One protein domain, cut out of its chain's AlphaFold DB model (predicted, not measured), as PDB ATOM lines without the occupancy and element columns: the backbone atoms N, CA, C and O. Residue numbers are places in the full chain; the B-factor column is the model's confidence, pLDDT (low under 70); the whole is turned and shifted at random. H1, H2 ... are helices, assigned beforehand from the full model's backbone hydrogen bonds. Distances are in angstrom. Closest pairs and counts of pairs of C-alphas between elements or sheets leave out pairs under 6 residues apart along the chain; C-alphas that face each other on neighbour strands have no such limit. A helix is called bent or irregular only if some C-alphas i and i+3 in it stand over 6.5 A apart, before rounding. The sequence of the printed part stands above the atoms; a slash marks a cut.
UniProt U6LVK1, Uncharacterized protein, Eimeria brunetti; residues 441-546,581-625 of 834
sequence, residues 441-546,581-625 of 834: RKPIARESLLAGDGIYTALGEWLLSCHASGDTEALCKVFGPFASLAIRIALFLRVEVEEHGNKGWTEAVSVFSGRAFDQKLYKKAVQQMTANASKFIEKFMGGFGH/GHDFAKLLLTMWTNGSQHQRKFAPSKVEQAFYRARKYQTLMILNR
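AT A GLANCE: This is residues 441 to 546 and 581 to 625 of the 834 residues of an uncharacterized protein of Eimeria brunetti (UniProt U6LVK1). Two long helices, H3 and H5, overlap along their last parts and run opposite ways, making the long axis of the model, while a helical hairpin of H6 and H7 crosses over them. H2 folds back along H3, short H4 packs on H5 and H7, and H1 lies off to one side near H3. The printed part has 151 residues with seven named helices, H1 to H7 in chain order, and no named strand; the class is all helix. It is compact, with a radius of gyration of the C-alphas of 17.0 A and spans of 59 by 41 by 31 A.

HOW THE PARTS SIT: H3, residues 472 to 499, and H5, residues 519 to 540, are the hubs, touching four helices each. They touch with residues 489 to 497 of H3 and 532 to 540 of H5, at a shallow tilt of 20 degrees, opposite ways; their closest C-alphas, of Val 497 and Asn 532, are 6.7 A apart. H3 has a kink of 51 degrees near residue 479 and is only just irregular, with C-alphas 478 and 481 6.9 A apart. H2, residues 454 to 464, forms a hairpin with H3, closest at the C-alphas of Leu 463 and Ala 483, 6.7 A. H6, residues 581 to 594, touches H3 at a steep tilt of 51 degrees, closest at the C-alphas of Ala 486 and Leu 588, 7.0 A. H7, residues 606 to 623, forms a hairpin with H6 at a shallow tilt of 17 degrees, closest at the C-alphas of Thr 593 and Arg 615, 5.2 A. H7 touches H5 at a steep tilt of 53 degrees, closest at the C-alphas of Ala 533 and Ile 622, 4.8 A. H4, residues 504 to 512, touches H5, with the C-alphas of Ala 508 and Ala 525 closest at 4.8 A, and H7, with those of Phe 512 and Ala 610 closest at 5.1 A. H1, residues 442 to 450, is near H3, with 7 pairs of C-alphas within 10 A. The helix packing is part aligned, part crossed. Every O i to N i+4 pair is within hydrogen-bond range in H2, H4, H5, H6 and H7, against 3 of 5 in H1 and 20 of 24 in H3.

IN THESE COORDINATES: H3 is 34.3 A long, from C-alpha 472 at (240.110, 301.990, 388.076). H5 is 30.7 A, H7 25.6 A and H6 20.0 A long; H7 ends at C-alpha 623, (270.117, 290.307, 376.436).

THE WHOLE: The farthest C-alphas, of Gly 470 and Ala 516, are 59.3 A apart. Residues 547 to 580 are not printed, and C-alphas 546 and 581 are 17.7 A apart across this cut. The link from H6 to H7 is long, and its residues 597 to 603 stand free. The mean pLDDT of the printed part is 74.7; residues 441 to 478, 501 to 502, 543 to 546 and 596 to 602 are under 70.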
ATOM      1  N   ARG A 441     271.259 314.292 396.414       41.56
ATOM      2  CA  ARG A 441     270.571 315.184 395.462       41.56
ATOM      3  C   ARG A 441     269.100 314.800 395.251       41.56
ATOM      4  O   ARG A 441     268.718 314.334 394.184       41.56
ATOM      5  N   LYS A 442     268.267 315.030 396.274       36.81
ATOM      6  CA  LYS A 442     266.791 315.005 396.179       36.81
ATOM      7  C   LYS A 442     266.177 315.914 395.079       36.81
ATOM      8  O   LYS A 442     265.137 315.515 394.564       36.81
ATOM      9  N   PRO A 443     266.760 317.070 394.681       36.22
ATOM     10  CA  PRO A 443     266.146 317.937 393.662       36.22
ATOM     11  C   PRO A 443     266.168 317.325 392.255       36.22
ATOM     12  O   PRO A 443     265.165 317.364 391.556       36.22
ATOM     13  N   ILE A 444     267.264 316.649 391.887       38.25
ATOM     14  CA  ILE A 444     267.477 316.128 390.524       38.25
ATOM     15  C   ILE A 444     266.485 315.013 390.184       38.25
ATOM     16  O   ILE A 444     265.935 314.993 389.096       38.25
ATOM     17  N   ALA A 445     266.184 314.109 391.122       36.16
ATOM     18  CA  ALA A 445     265.199 313.049 390.882       36.16
ATOM     19  C   ALA A 445     263.773 313.598 390.690       36.16
ATOM     20  O   ALA A 445     262.983 312.998 389.968       36.16
ATOM     21  N   ARG A 446     263.453 314.737 391.321       36.38
ATOM     22  CA  ARG A 446     262.169 315.435 391.179       36.38
ATOM     23  C   ARG A 446     262.109 316.224 389.867       36.38
ATOM     24  O   ARG A 446     261.095 316.171 389.183       36.38
ATOM     25  N   GLU A 447     263.197 316.892 389.491       35.72
ATOM     26  CA  GLU A 447     263.317 317.653 388.240       35.72
ATOM     27  C   GLU A 447     263.373 316.742 387.002       35.72
ATOM     28  O   GLU A 447     262.696 317.023 386.019       35.72
ATOM     29  N   SER A 448     264.059 315.594 387.052       37.12
ATOM     30  CA  SER A 448     264.108 314.614 385.947       37.12
ATOM     31  C   SER A 448     262.779 313.883 385.708       37.12
ATOM     32  O   SER A 448     262.540 313.405 384.598       37.12
ATOM     33  N   LEU A 449     261.917 313.795 386.730       36.94
ATOM     34  CA  LEU A 449     260.543 313.280 386.622       36.94
ATOM     35  C   LEU A 449     259.602 314.295 385.950       36.94
ATOM     36  O   LEU A 449     258.632 313.893 385.318       36.94
ATOM     37  N   LEU A 450     259.907 315.591 386.069       35.22
ATOM     38  CA  LEU A 450     259.133 316.695 385.493       35.22
ATOM     39  C   LEU A 450     259.642 317.121 384.100       35.22
ATOM     40  O   LEU A 450     258.854 317.555 383.268       35.22
ATOM     41  N   ALA A 451     260.932 316.941 383.803       38.91
ATOM     42  CA  ALA A 451     261.577 317.281 382.526       38.91
ATOM     43  C   ALA A 451     261.445 316.164 381.460       38.91
ATOM     44  O   ALA A 451     262.429 315.766 380.833       38.91
ATOM     45  N   GLY A 452     260.245 315.592 381.319       36.94
ATOM     46  CA  GLY A 452     259.957 314.340 380.609       36.94
ATOM     47  C   GLY A 452     260.534 314.207 379.190       36.94
ATOM     48  O   GLY A 452     260.338 315.055 378.327       36.94
ATOM     49  N   ASP A 453     261.188 313.071 378.950       43.72
ATOM     50  CA  ASP A 453     261.384 312.495 377.617       43.72
ATOM     51  C   ASP A 453     260.044 311.842 377.216       43.72
ATOM     52  O   ASP A 453     259.442 311.133 378.030       43.72
ATOM     53  N   GLY A 454     259.542 312.115 376.006       43.00
ATOM     54  CA  GLY A 454     258.132 311.910 375.629       43.00
ATOM     55  C   GLY A 454     257.598 310.483 375.807       43.00
ATOM     56  O   GLY A 454     256.398 310.296 375.980       43.00
ATOM     57  N   ILE A 455     258.475 309.474 375.849       44.84
ATOM     58  CA  ILE A 455     258.099 308.077 376.117       44.84
ATOM     59  C   ILE A 455     257.614 307.879 377.559       44.84
ATOM     60  O   ILE A 455     256.677 307.120 377.783       44.84
ATOM     61  N   TYR A 456     258.229 308.539 378.543       49.12
ATOM     62  CA  TYR A 456     257.884 308.334 379.955       49.12
ATOM     63  C   TYR A 456     256.632 309.106 380.354       49.12
ATOM     64  O   TYR A 456     255.841 308.602 381.150       49.12
ATOM     65  N   THR A 457     256.421 310.277 379.750       46.41
ATOM     66  CA  THR A 457     255.165 311.020 379.867       46.41
ATOM     67  C   THR A 457     254.032 310.251 379.200       46.41
ATOM     68  O   THR A 457     253.001 310.076 379.827       46.41
ATOM     69  N   ALA A 458     254.246 309.685 378.004       46.38
ATOM     70  CA  ALA A 458     253.241 308.865 377.331       46.38
ATOM     71  C   ALA A 458     252.916 307.572 378.095       46.38
ATOM     72  O   ALA A 458     251.760 307.182 378.137       46.38
ATOM     73  N   LEU A 459     253.896 306.914 378.728       45.84
ATOM     74  CA  LEU A 459     253.635 305.716 379.536       45.84
ATOM     75  C   LEU A 459     252.918 306.064 380.850       45.84
ATOM     76  O   LEU A 459     252.030 305.335 381.275       45.84
ATOM     77  N   GLY A 460     253.303 307.176 381.485       47.84
ATOM     78  CA  GLY A 460     252.648 307.698 382.682       47.84
ATOM     79  C   GLY A 460     251.221 308.155 382.399       47.84
ATOM     80  O   GLY A 460     250.322 307.786 383.138       47.84
ATOM     81  N   GLU A 461     250.994 308.881 381.304       49.00
ATOM     82  CA  GLU A 461     249.657 309.265 380.854       49.00
ATOM     83  C   GLU A 461     248.861 308.025 380.441       49.00
ATOM     84  O   GLU A 461     247.795 307.843 380.989       49.00
ATOM     85  N   TRP A 462     249.381 307.097 379.632       48.81
ATOM     86  CA  TRP A 462     248.654 305.876 379.235       48.81
ATOM     87  C   TRP A 462     248.235 304.983 380.415       48.81
ATOM     88  O   TRP A 462     247.176 304.367 380.371       48.81
ATOM     89  N   LEU A 463     249.041 304.917 381.481       46.22
ATOM     90  CA  LEU A 463     248.740 304.104 382.668       46.22
ATOM     91  C   LEU A 463     247.924 304.845 383.737       46.22
ATOM     92  O   LEU A 463     247.293 304.189 384.563       46.22
ATOM     93  N   LEU A 464     247.948 306.182 383.756       41.91
ATOM     94  CA  LEU A 464     247.233 307.006 384.743       41.91
ATOM     95  C   LEU A 464     245.977 307.684 384.171       41.91
ATOM     96  O   LEU A 464     245.143 308.141 384.948       41.91
ATOM     97  N   SER A 465     245.818 307.755 382.845       44.03
ATOM     98  CA  SER A 465     244.669 308.371 382.168       44.03
ATOM     99  C   SER A 465     243.497 307.420 381.949       44.03
ATOM    100  O   SER A 465     242.472 307.855 381.429       44.03
ATOM    101  N   CYS A 466     243.593 306.161 382.389       37.78
ATOM    102  CA  CYS A 466     242.434 305.284 382.540       37.78
ATOM    103  C   CYS A 466     241.541 305.794 383.686       37.78
ATOM    104  O   CYS A 466     241.475 305.197 384.756       37.78
ATOM    105  N   HIS A 467     240.855 306.915 383.474       42.66
ATOM    106  CA  HIS A 467     239.706 307.344 384.267       42.66
ATOM    107  C   HIS A 467     238.454 306.606 383.778       42.66
ATOM    108  O   HIS A 467     237.485 307.211 383.341       42.66
ATOM    109  N   ALA A 468     238.472 305.274 383.883       42.41
ATOM    110  CA  ALA A 468     237.244 304.497 383.832       42.41
ATOM    111  C   ALA A 468     236.516 304.741 385.160       42.41
ATOM    112  O   ALA A 468     236.980 304.303 386.216       42.41
ATOM    113  N   SER A 469     235.396 305.456 385.124       42.69
ATOM    114  CA  SER A 469     234.590 305.889 386.278       42.69
ATOM    115  C   SER A 469     233.934 304.751 387.089       42.69
ATOM    116  O   SER A 469     233.002 304.991 387.846       42.69
ATOM    117  N   GLY A 470     234.449 303.521 387.006       45.06
ATOM    118  CA  GLY A 470     234.015 302.395 387.837       45.06
ATOM    119  C   GLY A 470     234.997 301.225 387.956       45.06
ATOM    120  O   GLY A 470     234.784 300.378 388.811       45.06
ATOM    121  N   ASP A 471     236.082 301.180 387.167       52.78
ATOM    122  CA  ASP A 471     236.969 299.996 387.078       52.78
ATOM    123  C   ASP A 471     238.467 300.320 387.251       52.78
ATOM    124  O   ASP A 471     239.369 299.518 386.977       52.78
ATOM    125  N   THR A 472     238.754 301.529 387.741       53.34
ATOM    126  CA  THR A 472     240.110 301.990 388.076       53.34
ATOM    127  C   THR A 472     240.812 301.052 389.053       53.34
ATOM    128  O   THR A 472     242.020 300.860 388.945       53.34
ATOM    129  N   GLU A 473     240.085 300.405 389.966       53.72
ATOM    130  CA  GLU A 473     240.681 299.486 390.934       53.72
ATOM    131  C   GLU A 473     241.179 298.184 390.281       53.72
ATOM    132  O   GLU A 473     242.281 297.725 390.596       53.72
ATOM    133  N   ALA A 474     240.429 297.611 389.333       50.72
ATOM    134  CA  ALA A 474     240.827 296.404 388.607       50.72
ATOM    135  C   ALA A 474     242.004 296.683 387.657       50.72
ATOM    136  O   ALA A 474     243.007 295.960 387.674       50.72
ATOM    137  N   LEU A 475     241.954 297.792 386.912       50.53
ATOM    138  CA  LEU A 475     243.062 298.249 386.068       50.53
ATOM    139  C   LEU A 475     244.317 298.577 386.890       50.53
ATOM    140  O   LEU A 475     245.412 298.146 386.527       50.53
ATOM    141  N   CYS A 476     244.194 299.258 388.033       57.91
ATOM    142  CA  CYS A 476     245.330 299.508 388.924       57.91
ATOM    143  C   CYS A 476     245.899 298.214 389.526       57.91
ATOM    144  O   CYS A 476     247.120 298.101 389.653       57.91
ATOM    145  N   LYS A 477     245.063 297.219 389.859       65.19
ATOM    146  CA  LYS A 477     245.521 295.908 390.355       65.19
ATOM    147  C   LYS A 477     246.295 295.127 389.290       65.19
ATOM    148  O   LYS A 477     247.331 294.544 389.606       65.19
ATOM    149  N   VAL A 478     245.839 295.150 388.036       67.69
ATOM    150  CA  VAL A 478     246.458 294.390 386.935       67.69
ATOM    151  C   VAL A 478     247.674 295.114 386.346       67.69
ATOM    152  O   VAL A 478     248.736 294.508 386.191       67.69
ATOM    153  N   PHE A 479     247.569 296.414 386.057       71.12
ATOM    154  CA  PHE A 479     248.618 297.190 385.381       71.12
ATOM    155  C   PHE A 479     249.562 297.928 386.328       71.12
ATOM    156  O   PHE A 479     250.705 298.195 385.952       71.12
ATOM    157  N   GLY A 480     249.148 298.219 387.563       73.88
ATOM    158  CA  GLY A 480     249.985 298.894 388.561       73.88
ATOM    159  C   GLY A 480     251.363 298.244 388.759       73.88
ATOM    160  O   GLY A 480     252.372 298.960 388.772       73.88
ATOM    161  N   PRO A 481     251.474 296.902 388.829       77.44
ATOM    162  CA  PRO A 481     252.769 296.223 388.883       77.44
ATOM    163  C   PRO A 481     253.654 296.475 387.651       77.44
ATOM    164  O   PRO A 481     254.858 296.698 387.803       77.44
ATOM    165  N   PHE A 482     253.079 296.492 386.444       79.62
ATOM    166  CA  PHE A 482     253.804 296.768 385.198       79.62
ATOM    167  C   PHE A 482     254.230 298.230 385.099       79.62
ATOM    168  O   PHE A 482     255.383 298.502 384.771       79.62
ATOM    169  N   ALA A 483     253.350 299.162 385.465       77.75
ATOM    170  CA  ALA A 483     253.660 300.583 385.571       77.75
ATOM    171  C   ALA A 483     254.838 300.823 386.525       77.75
ATOM    172  O   ALA A 483     255.829 301.464 386.171       77.75
ATOM    173  N   SER A 484     254.769 300.230 387.722       80.69
ATOM    174  CA  SER A 484     255.835 300.324 388.719       80.69
ATOM    175  C   SER A 484     257.148 299.739 388.195       80.69
ATOM    176  O   SER A 484     258.203 300.356 388.343       80.69
ATOM    177  N   LEU A 485     257.103 298.570 387.548       84.50
ATOM    178  CA  LEU A 485     258.282 297.943 386.953       84.50
ATOM    179  C   LEU A 485     258.876 298.804 385.828       84.50
ATOM    180  O   LEU A 485     260.094 298.983 385.786       84.50
ATOM    181  N   ALA A 486     258.036 299.383 384.968       86.56
ATOM    182  CA  ALA A 486     258.463 300.260 383.888       86.56
ATOM    183  C   ALA A 486     259.159 301.515 384.408       86.56
ATOM    184  O   ALA A 486     260.260 301.824 383.958       86.56
ATOM    185  N   ILE A 487     258.582 302.178 385.415       84.94
ATOM    186  CA  ILE A 487     259.187 303.347 386.068       84.94
ATOM    187  C   ILE A 487     260.538 302.977 386.690       84.94
ATOM    188  O   ILE A 487     261.515 303.705 386.531       84.94
ATOM    189  N   ARG A 488     260.644 301.825 387.366       86.19
ATOM    190  CA  ARG A 488     261.915 301.383 387.970       86.19
ATOM    191  C   ARG A 488     262.989 301.097 386.919       86.19
ATOM    192  O   ARG A 488     264.144 301.469 387.120       86.19
ATOM    193  N   ILE A 489     262.619 300.455 385.811       91.06
ATOM    194  CA  ILE A 489     263.524 300.184 384.687       91.06
ATOM    195  C   ILE A 489     263.962 301.495 384.027       91.06
ATOM    196  O   ILE A 489     265.156 301.699 383.816       91.06
ATOM    197  N   ALA A 490     263.022 302.402 383.770       88.31
ATOM    198  CA  ALA A 490     263.276 303.727 383.219       88.31
ATOM    199  C   ALA A 490     264.266 304.524 384.076       88.31
ATOM    200  O   ALA A 490     265.273 305.017 383.571       88.31
ATOM    201  N   LEU A 491     264.017 304.593 385.388       87.69
ATOM    202  CA  LEU A 491     264.891 305.279 386.335       87.69
ATOM    203  C   LEU A 491     266.275 304.636 386.393       87.69
ATOM    204  O   LEU A 491     267.269 305.352 386.438       87.69
ATOM    205  N   PHE A 492     266.376 303.308 386.342       91.81
ATOM    206  CA  PHE A 492     267.677 302.647 386.283       91.81
ATOM    207  C   PHE A 492     268.439 303.014 385.003       91.81
ATOM    208  O   PHE A 492     269.610 303.383 385.066       91.81
ATOM    209  N   LEU A 493     267.793 302.930 383.837       91.88
ATOM    210  CA  LEU A 493     268.435 303.233 382.556       91.88
ATOM    211  C   LEU A 493     268.843 304.709 382.481       91.88
ATOM    212  O   LEU A 493     269.974 305.019 382.129       91.88
ATOM    213  N   ARG A 494     267.977 305.632 382.892       86.88
ATOM    214  CA  ARG A 494     268.299 307.059 382.868       86.88
ATOM    215  C   ARG A 494     269.313 307.437 383.945       86.88
ATOM    216  O   ARG A 494     270.372 307.961 383.633       86.88
ATOM    217  N   VAL A 495     269.035 307.127 385.209       85.75
ATOM    218  CA  VAL A 495     269.829 307.619 386.345       85.75
ATOM    219  C   VAL A 495     271.081 306.782 386.581       85.75
ATOM    220  O   VAL A 495     272.155 307.343 386.769       85.75
ATOM    221  N   GLU A 496     270.984 305.448 386.591       86.19
ATOM    222  CA  GLU A 496     272.140 304.592 386.903       86.19
ATOM    223  C   GLU A 496     273.037 304.329 385.689       86.19
ATOM    224  O   GLU A 496     274.246 304.152 385.869       86.19
ATOM    225  N   VAL A 497     272.474 304.293 384.475       87.81
ATOM    226  CA  VAL A 497     273.253 304.049 383.252       87.81
ATOM    227  C   VAL A 497     273.695 305.351 382.588       87.81
ATOM    228  O   VAL A 497     274.890 305.474 382.346       87.81
ATOM    229  N   GLU A 498     272.799 306.302 382.307       87.06
ATOM    230  CA  GLU A 498     273.130 307.480 381.479       87.06
ATOM    231  C   GLU A 498     273.615 308.708 382.264       87.06
ATOM    232  O   GLU A 498     274.606 309.327 381.877       87.06
ATOM    233  N   GLU A 499     272.930 309.066 383.351       80.62
ATOM    234  CA  GLU A 499     273.160 310.306 384.111       80.62
ATOM    235  C   GLU A 499     274.109 310.124 385.297       80.62
ATOM    236  O   GLU A 499     274.604 311.111 385.851       80.62
ATOM    237  N   HIS A 500     274.372 308.882 385.723       71.19
ATOM    238  CA  HIS A 500     275.257 308.641 386.853       71.19
ATOM    239  C   HIS A 500     276.588 309.325 386.549       71.19
ATOM    240  O   HIS A 500     277.227 309.007 385.552       71.19
ATOM    241  N   GLY A 501     277.046 310.222 387.436       59.62
ATOM    242  CA  GLY A 501     278.291 310.998 387.276       59.62
ATOM    243  C   GLY A 501     279.581 310.165 387.158       59.62
ATOM    244  O   GLY A 501     280.689 310.694 387.217       59.62
ATOM    245  N   ASN A 502     279.451 308.849 387.003       60.81
ATOM    246  CA  ASN A 502     280.504 307.955 386.588       60.81
ATOM    247  C   ASN A 502     280.801 308.204 385.108       60.81
ATOM    248  O   ASN A 502     279.948 308.036 384.242       60.81
ATOM    249  N   LYS A 503     282.064 308.509 384.808       76.69
ATOM    250  CA  LYS A 503     282.588 308.748 383.452       76.69
ATOM    251  C   LYS A 503     282.252 307.641 382.437       76.69
ATOM    252  O   LYS A 503     282.355 307.870 381.240       76.69
ATOM    253  N   GLY A 504     281.844 306.456 382.888       82.81
ATOM    254  CA  GLY A 504     281.678 305.275 382.050       82.81
ATOM    255  C   GLY A 504     280.646 305.390 380.922       82.81
ATOM    256  O   GLY A 504     280.903 304.845 379.852       82.81
ATOM    257  N   TRP A 505     279.528 306.115 381.087       89.81
ATOM    258  CA  TRP A 505     278.590 306.314 379.967       89.81
ATOM    259  C   TRP A 505     279.146 307.272 378.917       89.81
ATOM    260  O   TRP A 505     279.105 306.975 377.726       89.81
ATOM    261  N   THR A 506     279.757 308.379 379.343       90.06
ATOM    262  CA  THR A 506     280.454 309.304 378.440       90.06
ATOM    263  C   THR A 506     281.588 308.603 377.689       90.06
ATOM    264  O   THR A 506     281.752 308.812 376.488       90.06
ATOM    265  N   GLU A 507     282.346 307.731 378.364       90.94
ATOM    266  CA  GLU A 507     283.366 306.885 377.735       90.94
ATOM    267  C   GLU A 507     282.738 305.925 376.710       90.94
ATOM    268  O   GLU A 507     283.257 305.794 375.603       90.94
ATOM    269  N   ALA A 508     281.593 305.310 377.020       90.81
ATOM    270  CA  ALA A 508     280.885 304.448 376.078       90.81
ATOM    271  C   ALA A 508     280.376 305.208 374.845       90.81
ATOM    272  O   ALA A 508     280.670 304.809 373.719       90.81
ATOM    273  N   VAL A 509     279.678 306.332 375.029       91.75
ATOM    274  CA  VAL A 509     279.223 307.192 373.923       91.75
ATOM    275  C   VAL A 509     280.413 307.666 373.088       91.75
ATOM    276  O   VAL A 509     280.340 307.667 371.862       91.75
ATOM    277  N   SER A 510     281.541 308.004 373.718       90.56
ATOM    278  CA  SER A 510     282.767 308.379 373.010       90.56
ATOM    279  C   SER A 510     283.282 307.246 372.114       90.56
ATOM    280  O   SER A 510     283.558 307.488 370.938       90.56
ATOM    281  N   VAL A 511     283.319 306.006 372.610       90.88
ATOM    282  CA  VAL A 511     283.719 304.824 371.824       90.88
ATOM    283  C   VAL A 511     282.761 304.568 370.657       90.88
ATOM    284  O   VAL A 511     283.209 304.309 369.540       90.88
ATOM    285  N   PHE A 512     281.452 304.678 370.888       90.25
ATOM    286  CA  PHE A 512     280.422 304.407 369.877       90.25
ATOM    287  C   PHE A 512     280.088 305.602 368.976       90.25
ATOM    288  O   PHE A 512     279.310 305.458 368.034       90.25
ATOM    289  N   SER A 513     280.721 306.757 369.195       87.38
ATOM    290  CA  SER A 513     280.597 307.926 368.316       87.38
ATOM    291  C   SER A 513     281.238 307.738 366.948       87.38
ATOM    292  O   SER A 513     281.094 308.596 366.078       87.38
ATOM    293  N   GLY A 514     281.976 306.641 366.756       74.31
ATOM    294  CA  GLY A 514     282.706 306.395 365.526       74.31
ATOM    295  C   GLY A 514     283.770 307.459 365.274       74.31
ATOM    296  O   GLY A 514     284.074 307.716 364.117       74.31
ATOM    297  N   ARG A 515     284.306 308.111 366.320       78.62
ATOM    298  CA  ARG A 515     285.543 308.913 366.270       78.62
ATOM    299  C   ARG A 515     286.765 307.978 366.179       78.62
ATOM    300  O   ARG A 515     286.638 306.807 365.825       78.62
ATOM    301  N   ALA A 516     287.964 308.488 366.458       76.00
ATOM    302  CA  ALA A 516     289.153 307.650 366.590       76.00
ATOM    303  C   ALA A 516     288.904 306.552 367.641       76.00
ATOM    304  O   ALA A 516     288.591 306.856 368.792       76.00
ATOM    305  N   PHE A 517     289.007 305.287 367.232       85.75
ATOM    306  CA  PHE A 517     288.755 304.162 368.122       85.75
ATOM    307  C   PHE A 517     289.922 303.988 369.098       85.75
ATOM    308  O   PHE A 517     291.044 303.690 368.689       85.75
ATOM    309  N   ASP A 518     289.648 304.144 370.393       89.50
ATOM    310  CA  ASP A 518     290.612 303.900 371.465       89.50
ATOM    311  C   ASP A 518     290.304 302.558 372.147       89.50
ATOM    312  O   ASP A 518     289.287 302.386 372.822       89.50
ATOM    313  N   GLN A 519     291.218 301.595 372.001       90.31
ATOM    314  CA  GLN A 519     291.091 300.260 372.588       90.31
ATOM    315  C   GLN A 519     291.052 300.282 374.127       90.31
ATOM    316  O   GLN A 519     290.371 299.457 374.742       90.31
ATOM    317  N   LYS A 520     291.795 301.187 374.774       92.00
ATOM    318  CA  LYS A 520     291.819 301.324 376.238       92.00
ATOM    319  C   LYS A 520     290.496 301.898 376.728       92.00
ATOM    320  O   LYS A 520     289.961 301.406 377.722       92.00
ATOM    321  N   LEU A 521     289.963 302.887 376.013       91.06
ATOM    322  CA  LEU A 521     288.647 303.459 376.289       91.06
ATOM    323  C   LEU A 521     287.536 302.422 376.090       91.06
ATOM    324  O   LEU A 521     286.698 302.257 376.969       91.06
ATOM    325  N   TYR A 522     287.589 301.644 375.004       91.12
ATOM    326  CA  TYR A 522     286.655 300.543 374.759       91.12
ATOM    327  C   TYR A 522     286.656 299.516 375.897       91.12
ATOM    328  O   TYR A 522     285.594 299.164 376.403       91.12
ATOM    329  N   LYS A 523     287.832 299.070 376.360       91.69
ATOM    330  CA  LYS A 523     287.925 298.117 377.482       91.69
ATOM    331  C   LYS A 523     287.260 298.656 378.753       91.69
ATOM    332  O   LYS A 523     286.550 297.904 379.420       91.69
ATOM    333  N   LYS A 524     287.457 299.941 379.067       92.94
ATOM    334  CA  LYS A 524     286.799 300.600 380.208       92.94
ATOM    335  C   LYS A 524     285.285 300.689 380.022       92.94
ATOM    336  O   LYS A 524     284.544 300.289 380.917       92.94
ATOM    337  N   ALA A 525     284.839 301.133 378.846       91.69
ATOM    338  CA  ALA A 525     283.424 301.234 378.506       91.69
ATOM    339  C   ALA A 525     282.721 299.873 378.625       91.69
ATOM    340  O   ALA A 525     281.710 299.765 379.311       91.69
ATOM    341  N   VAL A 526     283.289 298.806 378.053       92.12
ATOM    342  CA  VAL A 526     282.729 297.446 378.151       92.12
ATOM    343  C   VAL A 526     282.703 296.940 379.582       92.12
ATOM    344  O   VAL A 526     281.719 296.322 379.981       92.12
ATOM    345  N   GLN A 527     283.747 297.197 380.372       92.75
ATOM    346  CA  GLN A 527     283.766 296.813 381.780       92.75
ATOM    347  C   GLN A 527     282.622 297.488 382.551       92.75
ATOM    348  O   GLN A 527     281.918 296.815 383.307       92.75
ATOM    349  N   GLN A 528     282.390 298.783 382.318       92.44
ATOM    350  CA  GLN A 528     281.274 299.497 382.931       92.44
ATOM    351  C   GLN A 528     279.922 298.977 382.434       92.44
ATOM    352  O   GLN A 528     279.043 298.691 383.243       92.44
ATOM    353  N   MET A 529     279.755 298.812 381.121       94.00
ATOM    354  CA  MET A 529     278.518 298.297 380.530       94.00
ATOM    355  C   MET A 529     278.198 296.885 381.037       94.00
ATOM    356  O   MET A 529     277.035 296.570 381.284       94.00
ATOM    357  N   THR A 530     279.224 296.064 381.282       93.81
ATOM    358  CA  THR A 530     279.102 294.718 381.871       93.81
ATOM    359  C   THR A 530     278.610 294.797 383.313       93.81
ATOM    360  O   THR A 530     277.721 294.040 383.711       93.81
ATOM    361  N   ALA A 531     279.152 295.730 384.101       93.19
ATOM    362  CA  ALA A 531     278.697 295.973 385.466       93.19
ATOM    363  C   ALA A 531     277.240 296.468 385.490       93.19
ATOM    364  O   ALA A 531     276.431 295.954 386.262       93.19
ATOM    365  N   ASN A 532     276.885 297.401 384.602       93.69
ATOM    366  CA  ASN A 532     275.523 297.912 384.452       93.69
ATOM    367  C   ASN A 532     274.552 296.807 384.013       93.69
ATOM    368  O   ASN A 532     273.484 296.662 384.602       93.69
ATOM    369  N   ALA A 533     274.944 295.976 383.043       94.25
ATOM    370  CA  ALA A 533     274.135 294.856 382.578       94.25
ATOM    371  C   ALA A 533     273.900 293.833 383.692       94.25
ATOM    372  O   ALA A 533     272.779 293.373 383.885       94.25
ATOM    373  N   SER A 534     274.940 293.521 384.467       92.94
ATOM    374  CA  SER A 534     274.837 292.605 385.607       92.94
ATOM    375  C   SER A 534     273.868 293.135 386.666       92.94
ATOM    376  O   SER A 534     273.004 292.388 387.118       92.94
ATOM    377  N   LYS A 535     273.954 294.430 387.003       93.12
ATOM    378  CA  LYS A 535     273.020 295.092 387.929       93.12
ATOM    379  C   LYS A 535     271.585 295.089 387.404       93.12
ATOM    380  O   LYS A 535     270.669 294.802 388.168       93.12
ATOM    381  N   PHE A 536     271.386 295.384 386.117       93.94
ATOM    382  CA  PHE A 536     270.064 295.358 385.491       93.94
ATOM    383  C   PHE A 536     269.440 293.966 385.596       93.94
ATOM    384  O   PHE A 536     268.308 293.813 386.044       93.94
ATOM    385  N   ILE A 537     270.207 292.941 385.216       92.12
ATOM    386  CA  ILE A 537     269.753 291.555 385.246       92.12
ATOM    387  C   ILE A 537     269.430 291.123 386.676       92.12
ATOM    388  O   ILE A 537     268.409 290.486 386.900       92.12
ATOM    389  N   GLU A 538     270.263 291.477 387.654       89.81
ATOM    390  CA  GLU A 538     270.004 291.156 389.060       89.81
ATOM    391  C   GLU A 538     268.720 291.815 389.584       89.81
ATOM    392  O   GLU A 538     267.943 291.156 390.274       89.81
ATOM    393  N   LYS A 539     268.479 293.086 389.233       89.69
ATOM    394  CA  LYS A 539     267.326 293.860 389.712       89.69
ATOM    395  C   LYS A 539     266.012 293.494 389.020       89.69
ATOM    396  O   LYS A 539     264.982 293.433 389.685       89.69
ATOM    397  N   PHE A 540     266.034 293.284 387.705       89.88
ATOM    398  CA  PHE A 540     264.816 293.223 386.883       89.88
ATOM    399  C   PHE A 540     264.638 291.907 386.132       89.88
ATOM    400  O   PHE A 540     263.545 291.620 385.654       89.88
ATOM    401  N   MET A 541     265.696 291.102 386.020       85.44
ATOM    402  CA  MET A 541     265.669 289.831 385.296       85.44
ATOM    403  C   MET A 541     266.241 288.692 386.151       85.44
ATOM    404  O   MET A 541     267.110 287.929 385.714       85.44
ATOM    405  N   GLY A 542     265.808 288.611 387.413       76.56
ATOM    406  CA  GLY A 542     266.282 287.611 388.368       76.56
ATOM    407  C   GLY A 542     266.206 286.192 387.789       76.56
ATOM    408  O   GLY A 542     265.162 285.737 387.345       76.56
ATOM    409  N   GLY A 543     267.336 285.480 387.760       65.62
ATOM    410  CA  GLY A 543     267.428 284.142 387.152       65.62
ATOM    411  C   GLY A 543     267.750 284.114 385.648       65.62
ATOM    412  O   GLY A 543     268.114 283.054 385.144       65.62
ATOM    413  N   PHE A 544     267.716 285.254 384.945       58.66
ATOM    414  CA  PHE A 544     268.135 285.388 383.538       58.66
ATOM    415  C   PHE A 544     269.661 285.509 383.366       58.66
ATOM    416  O   PHE A 544     270.208 285.235 382.295       58.66
ATOM    417  N   GLY A 545     270.369 285.909 384.424       58.00
ATOM    418  CA  GLY A 545     271.816 286.088 384.399       58.00
ATOM    419  C   GLY A 545     272.585 284.797 384.179       58.00
ATOM    420  O   GLY A 545     272.131 283.695 384.499       58.00
ATOM    421  N   HIS A 546     273.800 284.931 383.650       51.81
ATOM    422  CA  HIS A 546     274.702 283.798 383.586       51.81
ATOM    423  C   HIS A 546     274.999 283.365 385.030       51.81
ATOM    424  O   HIS A 546     275.682 284.081 385.762       51.81
ATOM    425  N   GLY A 581     257.428 289.269 383.547       81.00
ATOM    426  CA  GLY A 581     258.279 290.394 383.949       81.00
ATOM    427  C   GLY A 581     259.566 290.511 383.120       81.00
ATOM    428  O   GLY A 581     259.973 291.617 382.765       81.00
ATOM    429  N   HIS A 582     260.193 289.386 382.754       86.81
ATOM    430  CA  HIS A 582     261.381 289.387 381.894       86.81
ATOM    431  C   HIS A 582     261.071 289.872 380.482       86.81
ATOM    432  O   HIS A 582     261.834 290.669 379.940       86.81
ATOM    433  N   ASP A 583     259.993 289.385 379.874       87.25
ATOM    434  CA  ASP A 583     259.620 289.774 378.515       87.25
ATOM    435  C   ASP A 583     259.201 291.250 378.467       87.25
ATOM    436  O   ASP A 583     259.650 291.985 377.584       87.25
ATOM    437  N   PHE A 584     258.506 291.732 379.501       88.56
ATOM    438  CA  PHE A 584     258.227 293.156 379.676       88.56
ATOM    439  C   PHE A 584     259.506 293.998 379.833       88.56
ATOM    440  O   PHE A 584     259.659 295.033 379.185       88.56
ATOM    441  N   ALA A 585     260.490 293.539 380.614       90.75
ATOM    442  CA  ALA A 585     261.773 294.233 380.739       90.75
ATOM    443  C   ALA A 585     262.548 294.295 379.410       90.75
ATOM    444  O   ALA A 585     263.166 295.316 379.101       90.75
ATOM    445  N   LYS A 586     262.500 293.234 378.592       92.12
ATOM    446  CA  LYS A 586     263.101 293.232 377.244       92.12
ATOM    447  C   LYS A 586     262.408 294.229 376.317       92.12
ATOM    448  O   LYS A 586     263.095 294.922 375.563       92.12
ATOM    449  N   LEU A 587     261.077 294.313 376.378       91.00
ATOM    450  CA  LEU A 587     260.300 295.291 375.616       91.00
ATOM    451  C   LEU A 587     260.743 296.715 375.972       91.00
ATOM    452  O   LEU A 587     261.123 297.474 375.084       91.00
ATOM    453  N   LEU A 588     260.824 297.036 377.265       91.50
ATOM    454  CA  LEU A 588     261.274 298.350 377.735       91.50
ATOM    455  C   LEU A 588     262.717 298.679 377.328       91.50
ATOM    456  O   LEU A 588     262.998 299.806 376.930       91.50
ATOM    457  N   LEU A 589     263.636 297.707 377.355       93.38
ATOM    458  CA  LEU A 589     264.999 297.894 376.834       93.38
ATOM    459  C   LEU A 589     265.011 298.201 375.334       93.38
ATOM    460  O   LEU A 589     265.825 298.999 374.861       93.38
ATOM    461  N   THR A 590     264.112 297.570 374.583       91.25
ATOM    462  CA  THR A 590     263.973 297.778 373.138       91.25
ATOM    463  C   THR A 590     263.410 299.168 372.856       91.25
ATOM    464  O   THR A 590     263.967 299.891 372.030       91.25
ATOM    465  N   MET A 591     262.392 299.588 373.614       89.19
ATOM    466  CA  MET A 591     261.840 300.945 373.569       89.19
ATOM    467  C   MET A 591     262.896 301.998 373.923       89.19
ATOM    468  O   MET A 591     263.066 302.959 373.181       89.19
ATOM    469  N   TRP A 592     263.676 301.795 374.990       92.19
ATOM    470  CA  TRP A 592     264.768 302.700 375.371       92.19
ATOM    471  C   TRP A 592     265.853 302.803 374.292       92.19
ATOM    472  O   TRP A 592     266.347 303.891 373.993       92.19
ATOM    473  N   THR A 593     266.207 301.671 373.677       91.56
ATOM    474  CA  THR A 593     267.207 301.625 372.602       91.56
ATOM    475  C   THR A 593     266.743 302.397 371.378       91.56
ATOM    476  O   THR A 593     267.516 303.173 370.824       91.56
ATOM    477  N   ASN A 594     265.500 302.179 370.950       85.88
ATOM    478  CA  ASN A 594     264.961 302.816 369.757       85.88
ATOM    479  C   ASN A 594     264.591 304.282 370.011       85.88
ATOM    480  O   ASN A 594     264.700 305.091 369.095       85.88
ATOM    481  N   GLY A 595     264.249 304.655 371.246       80.38
ATOM    482  CA  GLY A 595     263.743 305.986 371.566       80.38
ATOM    483  C   GLY A 595     262.442 306.303 370.819       80.38
ATOM    484  O   GLY A 595     261.851 305.446 370.159       80.38
ATOM    485  N   SER A 596     261.986 307.554 370.901       56.81
ATOM    486  CA  SER A 596     260.822 308.061 370.164       56.81
ATOM    487  C   SER A 596     261.196 308.352 368.704       56.81
ATOM    488  O   SER A 596     261.170 309.487 368.233       56.81
ATOM    489  N   GLN A 597     261.594 307.322 367.956       54.59
ATOM    490  CA  GLN A 597     261.988 307.475 366.547       54.59
ATOM    491  C   GLN A 597     260.836 307.904 365.626       54.59
ATOM    492  O   GLN A 597     261.089 308.403 364.534       54.59
ATOM    493  N   HIS A 598     259.586 307.795 366.077       47.88
ATOM    494  CA  HIS A 598     258.390 308.071 365.277       47.88
ATOM    495  C   HIS A 598     258.155 309.548 364.908       47.88
ATOM    496  O   HIS A 598     257.207 309.828 364.186       47.88
ATOM    497  N   GLN A 599     258.984 310.499 365.358       48.03
ATOM    498  CA  GLN A 599     258.725 311.935 365.140       48.03
ATOM    499  C   GLN A 599     259.853 312.718 364.453       48.03
ATOM    500  O   GLN A 599     259.765 313.939 364.324       48.03
ATOM    501  N   ARG A 600     260.929 312.071 363.989       54.03
ATOM    502  CA  ARG A 600     262.081 312.821 363.465       54.03
ATOM    503  C   ARG A 600     262.003 313.009 361.954       54.03
ATOM    504  O   ARG A 600     262.402 312.135 361.195       54.03
ATOM    505  N   LYS A 601     261.556 314.198 361.535       64.75
ATOM    506  CA  LYS A 601     261.683 314.686 360.146       64.75
ATOM    507  C   LYS A 601     263.142 314.938 359.726       64.75
ATOM    508  O   LYS A 601     263.414 315.053 358.538       64.75
ATOM    509  N   PHE A 602     264.076 315.017 360.677       69.31
ATOM    510  CA  PHE A 602     265.487 315.321 360.417       69.31
ATOM    511  C   PHE A 602     266.388 314.097 360.575       69.31
ATOM    512  O   PHE A 602     266.176 313.256 361.453       69.31
ATOM    513  N   ALA A 603     267.438 314.038 359.750       77.81
ATOM    514  CA  ALA A 603     268.493 313.044 359.889       77.81
ATOM    515  C   ALA A 603     269.139 313.155 361.287       77.81
ATOM    516  O   ALA A 603     269.473 314.261 361.719       77.81
ATOM    517  N   PRO A 604     269.328 312.037 362.013       78.06
ATOM    518  CA  PRO A 604     269.875 312.072 363.362       78.06
ATOM    519  C   PRO A 604     271.314 312.588 363.344       78.06
ATOM    520  O   PRO A 604     272.144 312.132 362.548       78.06
ATOM    521  N   SER A 605     271.624 313.497 364.266       85.94
ATOM    522  CA  SER A 605     272.972 314.035 364.445       85.94
ATOM    523  C   SER A 605     273.983 312.926 364.775       85.94
ATOM    524  O   SER A 605     273.640 311.875 365.324       85.94
ATOM    525  N   LYS A 606     275.277 313.167 364.504       85.81
ATOM    526  CA  LYS A 606     276.357 312.213 364.840       85.81
ATOM    527  C   LYS A 606     276.365 311.847 366.335       85.81
ATOM    528  O   LYS A 606     276.692 310.717 366.690       85.81
ATOM    529  N   VAL A 607     275.983 312.786 367.207       85.81
ATOM    530  CA  VAL A 607     275.871 312.553 368.655       85.81
ATOM    531  C   VAL A 607     274.714 311.606 368.956       85.81
ATOM    532  O   VAL A 607     274.913 310.605 369.633       85.81
ATOM    533  N   GLU A 608     273.528 311.848 368.404       86.81
ATOM    534  CA  GLU A 608     272.367 310.977 368.628       86.81
ATOM    535  C   GLU A 608     272.599 309.558 368.109       86.81
ATOM    536  O   GLU A 608     272.242 308.590 368.780       86.81
ATOM    537  N   GLN A 609     273.280 309.411 366.969       89.88
ATOM    538  CA  GLN A 609     273.696 308.099 366.471       89.88
ATOM    539  C   GLN A 609     274.661 307.396 367.438       89.88
ATOM    540  O   GLN A 609     274.548 306.186 367.641       89.88
ATOM    541  N   ALA A 610     275.583 308.136 368.063       90.25
ATOM    542  CA  ALA A 610     276.495 307.603 369.073       90.25
ATOM    543  C   ALA A 610     275.742 307.076 370.302       90.25
ATOM    544  O   ALA A 610     276.005 305.962 370.759       90.25
ATOM    545  N   PHE A 611     274.775 307.854 370.804       91.44
ATOM    546  CA  PHE A 611     273.902 307.447 371.905       91.44
ATOM    547  C   PHE A 611     273.087 306.210 371.535       91.44
ATOM    548  O   PHE A 611     273.107 305.228 372.273       91.44
ATOM    549  N   TYR A 612     272.442 306.210 370.367       92.56
ATOM    550  CA  TYR A 612     271.689 305.060 369.870       92.56
ATOM    551  C   TYR A 612     272.555 303.792 369.814       92.56
ATOM    552  O   TYR A 612     272.161 302.741 370.322       92.56
ATOM    553  N   ARG A 613     273.775 303.883 369.265       93.31
ATOM    554  CA  ARG A 613     274.724 302.758 369.207       93.31
ATOM    555  C   ARG A 613     275.136 302.295 370.608       93.31
ATOM    556  O   ARG A 613     275.118 301.093 370.865       93.31
ATOM    557  N   ALA A 614     275.438 303.211 371.528       93.88
ATOM    558  CA  ALA A 614     275.785 302.869 372.908       93.88
ATOM    559  C   ALA A 614     274.628 302.166 373.645       93.88
ATOM    560  O   ALA A 614     274.843 301.114 374.253       93.88
ATOM    561  N   ARG A 615     273.393 302.678 373.526       95.12
ATOM    562  CA  ARG A 615     272.173 302.048 374.070       95.12
ATOM    563  C   ARG A 615     271.965 300.659 373.485       95.12
ATOM    564  O   ARG A 615     271.805 299.693 374.225       95.12
ATOM    565  N   LYS A 616     272.074 300.530 372.162       95.19
ATOM    566  CA  LYS A 616     271.948 299.247 371.459       95.19
ATOM    567  C   LYS A 616     272.982 298.234 371.938       95.19
ATOM    568  O   LYS A 616     272.632 297.078 372.162       95.19
ATOM    569  N   TYR A 617     274.232 298.650 372.142       95.62
ATOM    570  CA  TYR A 617     275.276 297.773 372.676       95.62
ATOM    571  C   TYR A 617     274.989 297.347 374.123       95.62
ATOM    572  O   TYR A 617     275.102 296.163 374.442       95.62
ATOM    573  N   GLN A 618     274.560 298.278 374.986       95.50
ATOM    574  CA  GLN A 618     274.162 297.984 376.369       95.50
ATOM    575  C   GLN A 618     272.992 296.992 376.420       95.50
ATOM    576  O   GLN A 618     273.039 296.024 377.181       95.50
ATOM    577  N   THR A 619     271.970 297.193 375.587       95.81
ATOM    578  CA  THR A 619     270.816 296.295 375.468       95.81
ATOM    579  C   THR A 619     271.239 294.915 374.986       95.81
ATOM    580  O   THR A 619     270.897 293.921 375.620       95.81
ATOM    581  N   LEU A 620     272.056 294.826 373.929       95.44
ATOM    582  CA  LEU A 620     272.600 293.547 373.461       95.44
ATOM    583  C   LEU A 620     273.398 292.833 374.553       95.44
ATOM    584  O   LEU A 620     273.291 291.618 374.688       95.44
ATOM    585  N   MET A 621     274.159 293.567 375.364       95.31
ATOM    586  CA  MET A 621     274.902 292.999 376.486       95.31
ATOM    587  C   MET A 621     273.976 292.467 377.588       95.31
ATOM    588  O   MET A 621     274.220 291.378 378.107       95.31
ATOM    589  N   ILE A 622     272.895 293.180 377.922       94.44
ATOM    590  CA  ILE A 622     271.875 292.709 378.873       94.44
ATOM    591  C   ILE A 622     271.194 291.441 378.346       94.44
ATOM    592  O   ILE A 622     271.127 290.433 379.051       94.44
ATOM    593  N   LEU A 623     270.757 291.454 377.084       92.69
ATOM    594  CA  LEU A 623     270.117 290.307 376.436       92.69
ATOM    595  C   LEU A 623     271.075 289.113 376.300       92.69
ATOM    596  O   LEU A 623     270.655 287.966 376.439       92.69
ATOM    597  N   ASN A 624     272.375 289.374 376.145       92.19
ATOM    598  CA  ASN A 624     273.446 288.376 376.185       92.19
ATOM    599  C   ASN A 624     273.916 288.063 377.623       92.19
ATOM    600  O   ASN A 624     275.069 287.700 377.859       92.19
ATOM    601  N   ARG A 625     273.018 288.192 378.610       91.31
ATOM    602  CA  ARG A 625     273.216 287.793 380.015       91.31
ATOM    603  C   ARG A 625     274.403 288.472 380.706       91.31
ATOM    604  O   ARG A 625     275.054 287.867 381.560       91.31
TER     605      ARG A 625